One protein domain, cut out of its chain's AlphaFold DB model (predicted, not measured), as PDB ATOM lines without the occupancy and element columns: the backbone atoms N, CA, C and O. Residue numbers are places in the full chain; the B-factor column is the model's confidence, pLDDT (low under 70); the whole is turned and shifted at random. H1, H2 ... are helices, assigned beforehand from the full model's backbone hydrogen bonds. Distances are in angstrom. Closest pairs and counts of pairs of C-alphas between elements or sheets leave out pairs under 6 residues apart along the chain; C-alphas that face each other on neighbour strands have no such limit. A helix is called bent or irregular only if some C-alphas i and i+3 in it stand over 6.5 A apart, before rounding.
ATOM      1  N   ILE A   8     100.991  93.832 312.432       47.16
ATOM      2  CA  ILE A   8     100.664  95.254 312.295       47.16
ATOM      3  C   ILE A   8      99.168  95.551 312.468       47.16
ATOM      4  O   ILE A   8      98.825  96.526 313.126       47.16
ATOM      5  N   ALA A   9      98.270  94.716 311.941       43.88
ATOM      6  CA  ALA A   9      96.829  94.879 312.119       43.88
ATOM      7  C   ALA A   9      96.420  94.614 313.575       43.88
ATOM      8  O   ALA A   9      95.612  95.354 314.131       43.88
ATOM      9  N   ILE A  10      97.035  93.618 314.221       53.38
ATOM     10  CA  ILE A  10      96.823  93.323 315.647       53.38
ATOM     11  C   ILE A  10      97.335  94.483 316.510       53.38
ATOM     12  O   ILE A  10      96.629  94.934 317.410       53.38
ATOM     13  N   ALA A  11      98.523  95.012 316.207       51.72
ATOM     14  CA  ALA A  11      99.090  96.166 316.896       51.72
ATOM     15  C   ALA A  11      98.219  97.418 316.718       51.72
ATOM     16  O   ALA A  11      97.944  98.110 317.693       51.72
ATOM     17  N   PHE A  12      97.719  97.682 315.509       56.72
ATOM     18  CA  PHE A  12      96.864  98.837 315.232       56.72
ATOM     19  C   PHE A  12      95.522  98.751 315.969       56.72
ATOM     20  O   PHE A  12      95.092  99.723 316.589       56.72
ATOM     21  N   ILE A  13      94.890  97.572 315.978       56.44
ATOM     22  CA  ILE A  13      93.663  97.314 316.748       56.44
ATOM     23  C   ILE A  13      93.933  97.437 318.252       56.44
ATOM     24  O   ILE A  13      93.136  98.040 318.967       56.44
ATOM     25  N   GLY A  14      95.070  96.926 318.732       54.00
ATOM     26  CA  GLY A  14      95.497  97.052 320.123       54.00
ATOM     27  C   GLY A  14      95.725  98.503 320.552       54.00
ATOM     28  O   GLY A  14      95.293  98.881 321.635       54.00
ATOM     29  N   VAL A  15      96.329  99.334 319.696       59.31
ATOM     30  CA  VAL A  15      96.545 100.769 319.949       59.31
ATOM     31  C   VAL A  15      95.225 101.539 319.943       59.31
ATOM     32  O   VAL A  15      95.005 102.360 320.828       59.31
ATOM     33  N   LEU A  16      94.317 101.245 319.009       56.16
ATOM     34  CA  LEU A  16      92.965 101.815 319.007       56.16
ATOM     35  C   LEU A  16      92.201 101.432 320.277       56.16
ATOM     36  O   LEU A  16      91.658 102.302 320.948       56.16
ATOM     37  N   ALA A  17      92.217 100.153 320.655       54.94
ATOM     38  CA  ALA A  17      91.600  99.681 321.888       54.94
ATOM     39  C   ALA A  17      92.240 100.318 323.132       54.94
ATOM     40  O   ALA A  17      91.527 100.700 324.052       54.94
ATOM     41  N   ALA A  18      93.561 100.496 323.163       55.06
ATOM     42  CA  ALA A  18      94.251 101.170 324.260       55.06
ATOM     43  C   ALA A  18      93.897 102.664 324.337       55.06
ATOM     44  O   ALA A  18      93.636 103.164 325.426       55.06
ATOM     45  N   ALA A  19      93.813 103.365 323.202       55.34
ATOM     46  CA  ALA A  19      93.415 104.771 323.149       55.34
ATOM     47  C   ALA A  19      91.966 104.970 323.620       55.34
ATOM     48  O   ALA A  19      91.692 105.877 324.397       55.34
ATOM     49  N   ILE A  20      91.053 104.086 323.212       56.34
ATOM     50  CA  ILE A  20      89.649 104.083 323.652       56.34
ATOM     51  C   ILE A  20      89.553 103.727 325.140       56.34
ATOM     52  O   ILE A  20      88.822 104.374 325.884       56.34
ATOM     53  N   GLY A  21      90.315 102.728 325.591       54.50
ATOM     54  CA  GLY A  21      90.373 102.324 326.995       54.50
ATOM     55  C   GLY A  21      90.895 103.442 327.894       54.50
ATOM     56  O   GLY A  21      90.367 103.637 328.982       54.50
ATOM     57  N   HIS A  22      91.858 104.228 327.407       57.16
ATOM     58  CA  HIS A  22      92.375 105.403 328.104       57.16
ATOM     59  C   HIS A  22      91.397 106.590 328.077       57.16
ATOM     60  O   HIS A  22      91.298 107.312 329.062       57.16
ATOM     61  N   LEU A  23      90.638 106.778 326.989       61.03
ATOM     62  CA  LEU A  23      89.654 107.864 326.879       61.03
ATOM     63  C   LEU A  23      88.407 107.647 327.756       61.03
ATOM     64  O   LEU A  23      87.787 108.618 328.181       61.03
ATOM     65  N   PHE A  24      88.021 106.388 327.991       59.75
ATOM     66  CA  PHE A  24      86.772 106.025 328.681       59.75
ATOM     67  C   PHE A  24      86.971 105.263 330.002       59.75
ATOM     68  O   PHE A  24      85.988 104.823 330.592       59.75
ATOM     69  N   ASP A  25      88.216 105.119 330.462       68.19
ATOM     70  CA  ASP A  25      88.593 104.396 331.688       68.19
ATOM     71  C   ASP A  25      88.077 102.938 331.707       68.19
ATOM     72  O   ASP A  25      87.551 102.412 332.690       68.19
ATOM     73  N   VAL A  26      88.181 102.272 330.549       70.12
ATOM     74  CA  VAL A  26      87.724 100.893 330.337       70.12
ATOM     75  C   VAL A  26      88.925  99.970 330.132       70.12
ATOM     76  O   VAL A  26      89.732 100.216 329.231       70.12
ATOM     77  N   PRO A  27      89.038  98.853 330.879       75.69
ATOM     78  CA  PRO A  27      90.114  97.892 330.681       75.69
ATOM     79  C   PRO A  27      90.159  97.385 329.230       75.69
ATOM     80  O   PRO A  27      89.113  97.003 328.694       75.69
ATOM     81  N   PRO A  28      91.343  97.267 328.598       74.81
ATOM     82  CA  PRO A  28      91.459  96.790 327.216       74.81
ATOM     83  C   PRO A  28      90.778  95.436 326.976       74.81
ATOM     84  O   PRO A  28      90.181  95.205 325.926       74.81
ATOM     85  N   ALA A  29      90.797  94.548 327.977       76.56
ATOM     86  CA  ALA A  29      90.110  93.258 327.924       76.56
ATOM     87  C   ALA A  29      88.588  93.393 327.714       76.56
ATOM     88  O   ALA A  29      87.984  92.570 327.034       76.56
ATOM     89  N   THR A  30      87.964  94.431 328.269       80.56
ATOM     90  CA  THR A  30      86.533  94.712 328.109       80.56
ATOM     91  C   THR A  30      86.212  95.149 326.679       80.56
ATOM     92  O   THR A  30      85.199  94.729 326.126       80.56
ATOM     93  N   LEU A  31      87.100  95.923 326.048       79.44
ATOM     94  CA  LEU A  31      86.957  96.342 324.649       79.44
ATOM     95  C   LEU A  31      87.138  95.174 323.678       79.44
ATOM     96  O   LEU A  31      86.379  95.057 322.722       79.44
ATOM     97  N   TRP A  32      88.066  94.256 323.954       79.12
ATOM     98  CA  TRP A  32      88.186  93.011 323.188       79.12
ATOM     99  C   TRP A  32      86.913  92.170 323.252       79.12
ATOM    100  O   TRP A  32      86.424  91.691 322.231       79.12
ATOM    101  N   VAL A  33      86.337  92.029 324.445       85.12
ATOM    102  CA  VAL A  33      85.087  91.289 324.637       85.12
ATOM    103  C   VAL A  33      83.901  91.996 323.960       85.12
ATOM    104  O   VAL A  33      83.063  91.332 323.351       85.12
ATOM    105  N   ALA A  34      83.861  93.331 323.965       85.19
ATOM    106  CA  ALA A  34      82.891  94.110 323.194       85.19
ATOM    107  C   ALA A  34      83.070  93.946 321.671       85.19
ATOM    108  O   ALA A  34      82.082  93.858 320.944       85.19
ATOM    109  N   ALA A  35      84.302  93.841 321.172       84.50
ATOM    110  CA  ALA A  35      84.559  93.574 319.757       84.50
ATOM    111  C   ALA A  35      84.062  92.187 319.338       84.50
ATOM    112  O   ALA A  35      83.426  92.058 318.293       84.50
ATOM    113  N   ILE A  36      84.260  91.170 320.185       83.88
ATOM    114  CA  ILE A  36      83.703  89.826 319.973       83.88
ATOM    115  C   ILE A  36      82.170  89.878 319.963       83.88
ATOM    116  O   ILE A  36      81.548  89.355 319.040       83.88
ATOM    117  N   GLY A  37      81.550  90.554 320.939       84.88
ATOM    118  CA  GLY A  37      80.095  90.739 320.978       84.88
ATOM    119  C   GLY A  37      79.555  91.446 319.730       84.88
ATOM    120  O   GLY A  37      78.573  90.999 319.138       84.88
ATOM    121  N   SER A  38      80.243  92.494 319.270       84.00
ATOM    122  CA  SER A  38      79.886  93.217 318.043       84.00
ATOM    123  C   SER A  38      80.018  92.329 316.804       84.00
ATOM    124  O   SER A  38      79.138  92.342 315.947       84.00
ATOM    125  N   ALA A  39      81.084  91.526 316.713       82.50
ATOM    126  CA  ALA A  39      81.301  90.593 315.610       82.50
ATOM    127  C   ALA A  39      80.217  89.508 315.559       82.50
ATOM    128  O   ALA A  39      79.699  89.217 314.482       82.50
ATOM    129  N   LEU A  40      79.810  88.977 316.718       83.25
ATOM    130  CA  LEU A  40      78.657  88.083 316.816       83.25
ATOM    131  C   LEU A  40      77.387  88.784 316.323       83.25
ATOM    132  O   LEU A  40      76.692  88.241 315.471       83.25
ATOM    133  N   GLY A  41      77.111  90.012 316.769       80.00
ATOM    134  CA  GLY A  41      75.949  90.778 316.302       80.00
ATOM    135  C   GLY A  41      75.935  90.982 314.781       80.00
ATOM    136  O   GLY A  41      74.888  90.848 314.148       80.00
ATOM    137  N   VAL A  42      77.099  91.240 314.173       81.31
ATOM    138  CA  VAL A  42      77.236  91.317 312.712       81.31
ATOM    139  C   VAL A  42      77.001  89.955 312.055       81.31
ATOM    140  O   VAL A  42      76.332  89.905 311.027       81.31
ATOM    141  N   ALA A  43      77.482  88.853 312.634       79.25
ATOM    142  CA  ALA A  43      77.269  87.508 312.091       79.25
ATOM    143  C   ALA A  43      75.783  87.103 312.059       79.25
ATOM    144  O   ALA A  43      75.361  86.375 311.163       79.25
ATOM    145  N   PHE A  44      74.966  87.618 312.984       75.44
ATOM    146  CA  PHE A  44      73.505  87.460 312.943       75.44
ATOM    147  C   PHE A  44      72.820  88.357 311.893       75.44
ATOM    148  O   PHE A  44      71.645  88.161 311.579       75.44
ATOM    149  N   SER A  45      73.534  89.326 311.314       65.44
ATOM    150  CA  SER A  45      73.026  90.180 310.242       65.44
ATOM    151  C   SER A  45      73.244  89.521 308.875       65.44
ATOM    152  O   SER A  45      74.369  89.258 308.464       65.44
ATOM    153  N   LYS A  46      72.161  89.262 308.132       60.09
ATOM    154  CA  LYS A  46      72.227  88.567 306.830       60.09
ATOM    155  C   LYS A  46      72.835  89.399 305.682       60.09
ATOM    156  O   LYS A  46      73.023  88.863 304.598       60.09
ATOM    157  N   GLU A  47      73.125  90.689 305.885       60.72
ATOM    158  CA  GLU A  47      73.373  91.650 304.790       60.72
ATOM    159  C   GLU A  47      74.469  92.698 305.083       60.72
ATOM    160  O   GLU A  47      74.301  93.892 304.816       60.72
ATOM    161  N   ALA A  48      75.605  92.296 305.656       61.53
ATOM    162  CA  ALA A  48      76.750  93.196 305.804       61.53
ATOM    163  C   ALA A  48      77.863  92.836 304.809       61.53
ATOM    164  O   ALA A  48      78.388  91.726 304.827       61.53
ATOM    165  N   SER A  49      78.257  93.788 303.955       77.12
ATOM    166  CA  SER A  49      79.515  93.680 303.207       77.12
ATOM    167  C   SER A  49      80.700  93.685 304.178       77.12
ATOM    168  O   SER A  49      80.593  94.218 305.280       77.12
ATOM    169  N   LEU A  50      81.848  93.135 303.779       74.38
ATOM    170  CA  LEU A  50      83.013  92.986 304.665       74.38
ATOM    171  C   LEU A  50      83.485  94.325 305.267       74.38
ATOM    172  O   LEU A  50      83.800  94.406 306.453       74.38
ATOM    173  N   ILE A  51      83.441  95.403 304.478       74.12
ATOM    174  CA  ILE A  51      83.766  96.762 304.939       74.12
ATOM    175  C   ILE A  51      82.711  97.270 305.932       74.12
ATOM    176  O   ILE A  51      83.056  97.816 306.978       74.12
ATOM    177  N   ALA A  52      81.423  97.062 305.642       74.06
ATOM    178  CA  ALA A  52      80.349  97.464 306.546       74.06
ATOM    179  C   ALA A  52      80.396  96.680 307.867       74.06
ATOM    180  O   ALA A  52      80.182  97.261 308.925       74.06
ATOM    181  N   ALA A  53      80.724  95.389 307.812       75.50
ATOM    182  CA  ALA A  53      80.938  94.533 308.971       75.50
ATOM    183  C   ALA A  53      82.072  95.067 309.855       75.50
ATOM    184  O   ALA A  53      81.883  95.231 311.058       75.50
ATOM    185  N   PHE A  54      83.214  95.414 309.257       79.00
ATOM    186  CA  PHE A  54      84.342  95.991 309.985       79.00
ATOM    187  C   PHE A  54      83.971  97.311 310.676       79.00
ATOM    188  O   PHE A  54      84.210  97.470 311.872       79.00
ATOM    189  N   ILE A  55      83.315  98.230 309.958       80.12
ATOM    190  CA  ILE A  55      82.862  99.510 310.525       80.12
ATOM    191  C   ILE A  55      81.875  99.277 311.674       80.12
ATOM    192  O   ILE A  55      81.994  99.908 312.721       80.12
ATOM    193  N   LEU A  56      80.923  98.354 311.513       81.06
ATOM    194  CA  LEU A  56      79.947  98.026 312.553       81.06
ATOM    195  C   LEU A  56      80.609  97.460 313.808       81.06
ATOM    196  O   LEU A  56      80.209  97.827 314.907       81.06
ATOM    197  N   ILE A  57      81.636  96.620 313.662       83.75
ATOM    198  CA  ILE A  57      82.390  96.094 314.804       83.75
ATOM    199  C   ILE A  57      83.094  97.228 315.547       83.75
ATOM    200  O   ILE A  57      82.976  97.320 316.768       83.75
ATOM    201  N   VAL A  58      83.778  98.122 314.829       81.94
ATOM    202  CA  VAL A  58      84.475  99.268 315.435       81.94
ATOM    203  C   VAL A  58      83.489 100.187 316.158       81.94
ATOM    204  O   VAL A  58      83.696 100.511 317.326       81.94
ATOM    205  N   VAL A  59      82.383 100.554 315.507       82.38
ATOM    206  CA  VAL A  59      81.353 101.429 316.089       82.38
ATOM    207  C   VAL A  59      80.663 100.768 317.283       82.38
ATOM    208  O   VAL A  59      80.496 101.416 318.312       82.38
ATOM    209  N   GLY A  60      80.302  99.484 317.191       82.75
ATOM    210  CA  GLY A  60      79.681  98.739 318.292       82.75
ATOM    211  C   GLY A  60      80.595  98.625 319.508       82.75
ATOM    212  O   GLY A  60      80.159  98.835 320.642       82.75
ATOM    213  N   THR A  61      81.885  98.387 319.270       84.12
ATOM    214  CA  THR A  61      82.912  98.324 320.318       84.12
ATOM    215  C   THR A  61      83.097  99.678 320.995       84.12
ATOM    216  O   THR A  61      83.103  99.750 322.221       84.12
ATOM    217  N   LEU A  62      83.189 100.757 320.212       82.25
ATOM    218  CA  LEU A  62      83.301 102.132 320.707       82.25
ATOM    219  C   LEU A  62      82.080 102.552 321.531       82.25
ATOM    220  O   LEU A  62      82.226 103.024 322.658       82.25
ATOM    221  N   ALA A  63      80.876 102.341 320.991       81.50
ATOM    222  CA  ALA A  63      79.623 102.675 321.663       81.50
ATOM    223  C   ALA A  63      79.483 101.919 322.991       81.50
ATOM    224  O   ALA A  63      79.091 102.491 324.007       81.50
ATOM    225  N   THR A  64      79.875 100.646 323.002       84.19
ATOM    226  CA  THR A  64      79.889  99.823 324.213       84.19
ATOM    227  C   THR A  64      80.942 100.297 325.210       84.19
ATOM    228  O   THR A  64      80.649 100.377 326.398       84.19
ATOM    229  N   GLY A  65      82.144 100.654 324.748       79.81
ATOM    230  CA  GLY A  65      83.199 101.222 325.588       79.81
ATOM    231  C   GLY A  65      82.745 102.480 326.330       79.81
ATOM    232  O   GLY A  65      83.043 102.631 327.508       79.81
ATOM    233  N   TRP A  66      81.942 103.331 325.691       80.31
ATOM    234  CA  TRP A  66      81.336 104.488 326.354       80.31
ATOM    235  C   TRP A  66      80.175 104.116 327.294       80.31
ATOM    236  O   TRP A  66      80.050 104.668 328.386       80.31
ATOM    237  N   ALA A  67      79.321 103.173 326.893       79.75
ATOM    238  CA  ALA A  67      78.109 102.834 327.640       79.75
ATOM    239  C   ALA A  67      78.373 101.967 328.888       79.75
ATOM    240  O   ALA A  67      77.660 102.088 329.884       79.75
ATOM    241  N   VAL A  68      79.375 101.083 328.863       84.00
ATOM    242  CA  VAL A  68      79.656 100.132 329.956       84.00
ATOM    243  C   VAL A  68      79.941 100.830 331.293       84.00
ATOM    244  O   VAL A  68      79.298 100.455 332.275       84.00
ATOM    245  N   PRO A  69      80.811 101.857 331.377       80.31
ATOM    246  CA  PRO A  69      81.012 102.614 332.614       80.31
ATOM    247  C   PRO A  69      79.724 103.225 333.163       80.31
ATOM    248  O   PRO A  69      79.525 103.267 334.373       80.31
ATOM    249  N   PHE A  70      78.826 103.683 332.285       81.00
ATOM    250  CA  PHE A  70      77.547 104.252 332.700       81.00
ATOM    251  C   PHE A  70      76.623 103.188 333.300       81.00
ATOM    252  O   PHE A  70      76.049 103.414 334.358       81.00
ATOM    253  N   VAL A  71      76.525 102.009 332.680       79.12
ATOM    254  CA  VAL A  71      75.709 100.896 333.197       79.12
ATOM    255  C   VAL A  71      76.237 100.391 334.539       79.12
ATOM    256  O   VAL A  71      75.458 100.171 335.466       79.12
ATOM    257  N   LEU A  72      77.558 100.270 334.684       82.50
ATOM    258  CA  LEU A  72      78.179  99.802 335.925       82.50
ATOM    259  C   LEU A  72      78.015 100.777 337.098       82.50
ATOM    260  O   LEU A  72      78.096 100.344 338.242       82.50
ATOM    261  N   LYS A  73      77.701 102.060 336.859       82.31
ATOM    262  CA  LYS A  73      77.308 102.979 337.946       82.31
ATOM    263  C   LYS A  73      76.011 102.557 338.639       82.31
ATOM    264  O   LYS A  73      75.853 102.830 339.823       82.31
ATOM    265  N   PHE A  74      75.091 101.916 337.918       83.25
ATOM    266  CA  PHE A  74      73.807 101.461 338.463       83.25
ATOM    267  C   PHE A  74      73.850 100.011 338.954       83.25
ATOM    268  O   PHE A  74      73.019  99.620 339.767       83.25
ATOM    269  N   ALA A  75      74.806  99.220 338.464       80.31
ATOM    270  CA  ALA A  75      74.969  97.819 338.829       80.31
ATOM    271  C   ALA A  75      76.465  97.451 338.943       80.31
ATOM    272  O   ALA A  75      77.007  96.791 338.051       80.31
ATOM    273  N   PRO A  76      77.145  97.895 340.018       80.19
ATOM    274  CA  PRO A  76      78.597  97.756 340.166       80.19
ATOM    275  C   PRO A  76      79.058  96.307 340.361       80.19
ATOM    276  O   PRO A  76      80.185  95.974 340.004       80.19
ATOM    277  N   ASP A  77      78.185  95.432 340.867       84.12
ATOM    278  CA  ASP A  77      78.518  94.032 341.167       84.12
ATOM    279  C   ASP A  77      78.520  93.119 339.928       84.12
ATOM    280  O   ASP A  77      78.876  91.941 340.006       84.12
ATOM    281  N   ILE A  78      78.112  93.631 338.761       83.69
ATOM    282  CA  ILE A  78      78.038  92.828 337.538       83.69
ATOM    283  C   ILE A  78      79.409  92.765 336.859       83.69
ATOM    284  O   ILE A  78      80.109  93.761 336.693       83.69
ATOM    285  N   ALA A  79      79.774  91.576 336.373       84.56
ATOM    286  CA  ALA A  79      80.991  91.365 335.601       84.56
ATOM    287  C   ALA A  79      81.044  92.265 334.347       84.56
ATOM    288  O   ALA A  79      80.370  92.013 333.345       84.56
ATOM    289  N   GLN A  80      81.925  93.270 334.377       83.12
ATOM    290  CA  GLN A  80      82.115  94.272 333.320       83.12
ATOM    291  C   GLN A  80      82.270  93.672 331.913       83.12
ATOM    292  O   GLN A  80      81.698  94.180 330.949       83.12
ATOM    293  N   LYS A  81      83.015  92.568 331.789       83.31
ATOM    294  CA  LYS A  81      83.238  91.873 330.510       83.31
ATOM    295  C   LYS A  81      81.934  91.321 329.930       83.31
ATOM    296  O   LYS A  81      81.686  91.469 328.738       83.31
ATOM    297  N   SER A  82      81.088  90.726 330.768       82.31
ATOM    298  CA  SER A  82      79.804  90.159 330.347       82.31
ATOM    299  C   SER A  82      78.833  91.250 329.899       82.31
ATOM    300  O   SER A  82      78.189  91.102 328.864       82.31
ATOM    301  N   VAL A  83      78.788  92.377 330.623       84.44
ATOM    302  CA  VAL A  83      77.989  93.554 330.234       84.44
ATOM    303  C   VAL A  83      78.456  94.099 328.889       84.44
ATOM    304  O   VAL A  83      77.634  94.380 328.020       84.44
ATOM    305  N   ALA A  84      79.769  94.197 328.683       83.69
ATOM    306  CA  ALA A  84      80.338  94.667 327.429       83.69
ATOM    307  C   ALA A  84      80.009  93.740 326.248       83.69
ATOM    308  O   ALA A  84      79.535  94.215 325.220       83.69
ATOM    309  N   ALA A  85      80.178  92.421 326.396       81.94
ATOM    310  CA  ALA A  85      79.779  91.463 325.360       81.94
ATOM    311  C   ALA A  85      78.293  91.600 325.007       81.94
ATOM    312  O   ALA A  85      77.936  91.700 323.832       81.94
ATOM    313  N   PHE A  86      77.438  91.615 326.032       85.69
ATOM    314  CA  PHE A  86      75.993  91.644 325.860       85.69
ATOM    315  C   PHE A  86      75.516  92.949 325.223       85.69
ATOM    316  O   PHE A  86      74.704  92.914 324.301       85.69
ATOM    317  N   MET A  87      76.038  94.097 325.661       84.12
ATOM    318  CA  MET A  87      75.675  95.390 325.083       84.12
ATOM    319  C   MET A  87      76.144  95.520 323.641       84.12
ATOM    320  O   MET A  87      75.355  95.919 322.791       84.12
ATOM    321  N   ALA A  88      77.380  95.128 323.343       84.88
ATOM    322  CA  ALA A  88      77.909  95.172 321.987       84.88
ATOM    323  C   ALA A  88      77.103  94.298 321.019       84.88
ATOM    324  O   ALA A  88      76.723  94.745 319.935       84.88
ATOM    325  N   PHE A  89      76.791  93.069 321.437       83.94
ATOM    326  CA  PHE A  89      75.921  92.175 320.683       83.94
ATOM    327  C   PHE A  89      74.543  92.803 320.462       83.94
ATOM    328  O   PHE A  89      74.091  92.908 319.325       83.94
ATOM    329  N   THR A  90      73.905  93.270 321.538       83.00
ATOM    330  CA  THR A  90      72.559  93.853 321.511       83.00
ATOM    331  C   THR A  90      72.500  95.084 320.611       83.00
ATOM    332  O   THR A  90      71.629  95.152 319.751       83.00
ATOM    333  N   PHE A  91      73.441  96.026 320.723       81.69
ATOM    334  CA  PHE A  91      73.479  97.232 319.889       81.69
ATOM    335  C   PHE A  91      73.516  96.909 318.395       81.69
ATOM    336  O   PHE A  91      72.790  97.513 317.601       81.69
ATOM    337  N   ILE A  92      74.344  95.941 318.004       80.38
ATOM    338  CA  ILE A  92      74.494  95.565 316.601       80.38
ATOM    339  C   ILE A  92      73.319  94.702 316.124       80.38
ATOM    340  O   ILE A  92      72.789  94.950 315.039       80.38
ATOM    341  N   ALA A  93      72.861  93.742 316.927       73.06
ATOM    342  CA  ALA A  93      71.730  92.880 316.588       73.06
ATOM    343  C   ALA A  93      70.421  93.681 316.461       73.06
ATOM    344  O   ALA A  93      69.717  93.563 315.455       73.06
ATOM    345  N   PHE A  94      70.128  94.580 317.408       71.19
ATOM    346  CA  PHE A  94      68.949  95.448 317.332       71.19
ATOM    347  C   PHE A  94      69.009  96.407 316.149       71.19
ATOM    348  O   PHE A  94      67.973  96.704 315.564       71.19
ATOM    349  N   ARG A  95      70.193  96.862 315.723       68.62
ATOM    350  CA  ARG A  95      70.327  97.685 314.510       68.62
ATOM    351  C   ARG A  95      69.814  96.959 313.265       68.62
ATOM    352  O   ARG A  95      69.224  97.598 312.396       68.62
ATOM    353  N   VAL A  96      70.005  95.642 313.169       62.59
ATOM    354  CA  VAL A  96      69.434  94.829 312.078       62.59
ATOM    355  C   VAL A  96      67.913  94.840 312.155       62.59
ATOM    356  O   VAL A  96      67.249  95.099 311.154       62.59
ATOM    357  N   GLN A  97      67.380  94.624 313.356       62.81
ATOM    358  CA  GLN A  97      65.946  94.578 313.598       62.81
ATOM    359  C   GLN A  97      65.291  95.936 313.313       62.81
ATOM    360  O   GLN A  97      64.326  95.997 312.564       62.81
ATOM    361  N   ILE A  98      65.884  97.045 313.765       62.31
ATOM    362  CA  ILE A  98      65.447  98.412 313.446       62.31
ATOM    363  C   ILE A  98      65.481  98.649 311.936       62.31
ATOM    364  O   ILE A  98      64.520  99.168 311.384       62.31
ATOM    365  N   ARG A  99      66.540  98.249 311.225       60.09
ATOM    366  CA  ARG A  99      66.621  98.469 309.771       60.09
ATOM    367  C   ARG A  99      65.535  97.712 308.995       60.09
ATOM    368  O   ARG A  99      65.116  98.187 307.947       60.09
ATOM    369  N   GLN A 100      65.089  96.559 309.493       64.19
ATOM    370  CA  GLN A 100      64.051  95.737 308.859       64.19
ATOM    371  C   GLN A 100      62.625  96.123 309.290       64.19
ATOM    372  O   GLN A 100      61.698  96.069 308.481       64.19
ATOM    373  N   GLU A 101      62.442  96.512 310.550       61.16
ATOM    374  CA  GLU A 101      61.143  96.809 311.166       61.16
ATOM    375  C   GLU A 101      60.765  98.293 311.043       61.16
ATOM    376  O   GLU A 101      59.618  98.614 310.738       61.16
ATOM    377  N   ALA A 102      61.716  99.220 311.212       57.94
ATOM    378  CA  ALA A 102      61.440 100.659 311.180       57.94
ATOM    379  C   ALA A 102      60.832 101.145 309.854       57.94
ATOM    380  O   ALA A 102      59.913 101.962 309.920       57.94
ATOM    381  N   PRO A 103      61.233 100.650 308.662       61.22
ATOM    382  CA  PRO A 103      60.562 101.022 307.420       61.22
ATOM    383  C   PRO A 103      59.087 100.615 307.420       61.22
ATOM    384  O   PRO A 103      58.240 101.386 306.977       61.22
ATOM    385  N   LYS A 104      58.754  99.436 307.966       67.31
ATOM    386  CA  LYS A 104      57.367  98.956 308.059       67.31
ATOM    387  C   LYS A 104      56.544  99.842 308.990       67.31
ATOM    388  O   LYS A 104      55.440 100.242 308.633       67.31
ATOM    389  N   ILE A 105      57.106 100.195 310.148       64.81
ATOM    390  CA  ILE A 105      56.460 101.072 311.134       64.81
ATOM    391  C   ILE A 105      56.254 102.477 310.553       64.81
ATOM    392  O   ILE A 105      55.153 103.015 310.629       64.81
ATOM    393  N   LEU A 106      57.276 103.056 309.918       64.75
ATOM    394  CA  LEU A 106      57.190 104.374 309.281       64.75
ATOM    395  C   LEU A 106      56.146 104.398 308.163       64.75
ATOM    396  O   LEU A 106      55.372 105.346 308.073       64.75
ATOM    397  N   THR A 107      56.079 103.340 307.352       67.94
ATOM    398  CA  THR A 107      55.075 103.220 306.286       67.94
ATOM    399  C   THR A 107      53.667 103.113 306.872       67.94
ATOM    400  O   THR A 107      52.761 103.802 306.411       67.94
ATOM    401  N   ALA A 108      53.474 102.323 307.933       73.44
ATOM    402  CA  ALA A 108      52.185 102.206 308.613       73.44
ATOM    403  C   ALA A 108      51.723 103.537 309.234       73.44
ATOM    404  O   ALA A 108      50.547 103.888 309.145       73.44
ATOM    405  N   ILE A 109      52.646 104.302 309.828       72.25
ATOM    406  CA  ILE A 109      52.365 105.646 310.348       72.25
ATOM    407  C   ILE A 109      51.991 106.589 309.201       72.25
ATOM    408  O   ILE A 109      50.999 107.305 309.303       72.25
ATOM    409  N   PHE A 110      52.747 106.567 308.102       75.62
ATOM    410  CA  PHE A 110      52.490 107.423 306.948       75.62
ATOM    411  C   PHE A 110      51.120 107.143 306.320       75.62
ATOM    412  O   PHE A 110      50.373 108.083 306.066       75.62
ATOM    413  N   ILE A 111      50.754 105.867 306.157       77.12
ATOM    414  CA  ILE A 111      49.433 105.450 305.666       77.12
ATOM    415  C   ILE A 111      48.331 105.939 306.612       77.12
ATOM    416  O   ILE A 111      47.389 106.575 306.154       77.12
ATOM    417  N   ARG A 112      48.480 105.756 307.934       75.19
ATOM    418  CA  ARG A 112      47.503 106.267 308.916       75.19
ATOM    419  C   ARG A 112      47.336 107.786 308.857       75.19
ATOM    420  O   ARG A 112      46.218 108.275 308.979       75.19
ATOM    421  N   ILE A 113      48.424 108.533 308.673       78.00
ATOM    422  CA  ILE A 113      48.371 109.993 308.508       78.00
ATOM    423  C   ILE A 113      47.660 110.350 307.196       78.00
ATOM    424  O   ILE A 113      46.827 111.254 307.179       78.00
ATOM    425  N   GLN A 114      47.943 109.631 306.108       75.31
ATOM    426  CA  GLN A 114      47.279 109.830 304.821       75.31
ATOM    427  C   GLN A 114      45.774 109.546 304.891       75.31
ATOM    428  O   GLN A 114      44.993 110.337 304.364       75.31
ATOM    429  N   ASP A 115      45.366 108.464 305.554       76.81
ATOM    430  CA  ASP A 115      43.960 108.097 305.748       76.81
ATOM    431  C   ASP A 115      43.229 109.120 306.627       76.81
ATOM    432  O   ASP A 115      42.115 109.537 306.299       76.81
ATOM    433  N   PHE A 116      43.895 109.615 307.678       73.31
ATOM    434  CA  PHE A 116      43.379 110.687 308.528       73.31
ATOM    435  C   PHE A 116      43.173 111.998 307.751       73.31
ATOM    436  O   PHE A 116      42.116 112.617 307.855       73.31
ATOM    437  N   ILE A 117      44.141 112.403 306.917       74.31
ATOM    438  CA  ILE A 117      44.045 113.612 306.077       74.31
ATOM    439  C   ILE A 117      42.972 113.461 304.989       74.31
ATOM    440  O   ILE A 117      42.288 114.426 304.657       74.31
ATOM    441  N   ARG A 118      42.793 112.254 304.441       75.94
ATOM    442  CA  ARG A 118      41.772 111.962 303.421       75.94
ATOM    443  C   ARG A 118      40.359 111.820 303.992       75.94
ATOM    444  O   ARG A 118      39.428 111.596 303.224       75.94
ATOM    445  N   GLY A 119      40.182 111.966 305.307       62.66
ATOM    446  CA  GLY A 119      38.876 111.883 305.961       62.66
ATOM    447  C   GLY A 119      38.258 110.486 305.915       62.66
ATOM    448  O   GLY A 119      37.059 110.344 306.162       62.66
TER     449      GLY A 119
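This is residues 8 to 119 of the 122 residues of an uncharacterized protein of Methylotenera sp (UniProt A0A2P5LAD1). The first part of the long helix H4 packs across H2 and H3 in a small helical body, and its second part, residues 98 to 117, sticks out with residues 118 and 119 as an arm that makes the length. H1 packs on this body with its last residues, away from H4. The printed part has 112 residues with four named helices, H1 to H4 in chain order, and no named strand: all helix, mostly crossed packing. It is loose, with a radius of gyration of the C-alphas of 17.9 A and spans of 61 by 36 by 22 A.

H4, residues 80 to 117, is 50.7 A long, from C-alpha 80 at (82.115, 94.272, 333.320) to C-alpha 117 at (44.045, 113.612, 306.077), with a kink of 42 degrees near residue 98; it is neither bent nor irregular, but only just: C-alphas 100 and 103 are 6.5 A apart. H3, residues 50 to 74, is 36.0 A long, kinks by 34 degrees near residue 67 and is only just irregular, C-alphas 66 and 69 being 6.54 A apart. H2, residues 28 to 43, measures 22.7 A. H1, residues 8 to 24, measures 24.0 A and begins at (100.664, 95.254, 312.295).

With residues 80 to 93 alone, H4 touches H2 at a steep tilt of 42 degrees, the same way; closest are C-alphas 37 and 89, 4.4 A. H3 and H4 touch about perpendicular, 75 degrees, closest at C-alphas 60 and 88, 5.4 A. H2 touches H3 at C-alphas 38 and 57, 5.0 A. H1 touches H3 at C-alphas 24 and 66, 6.1 A, a shallow tilt of 29 degrees. H1 and H4 are apart. O i to N i+4 pairs are within hydrogen-bond range throughout H1 and H2, in 18 of 21 in H3 and 32 of 34 in H4.

C-alphas 8 and 119 are farthest apart, 64.3 A. The printed part has no cut and no long link. Confidence is under 70 at residues 8 to 25, 45 to 48, 95 to 107 and 119.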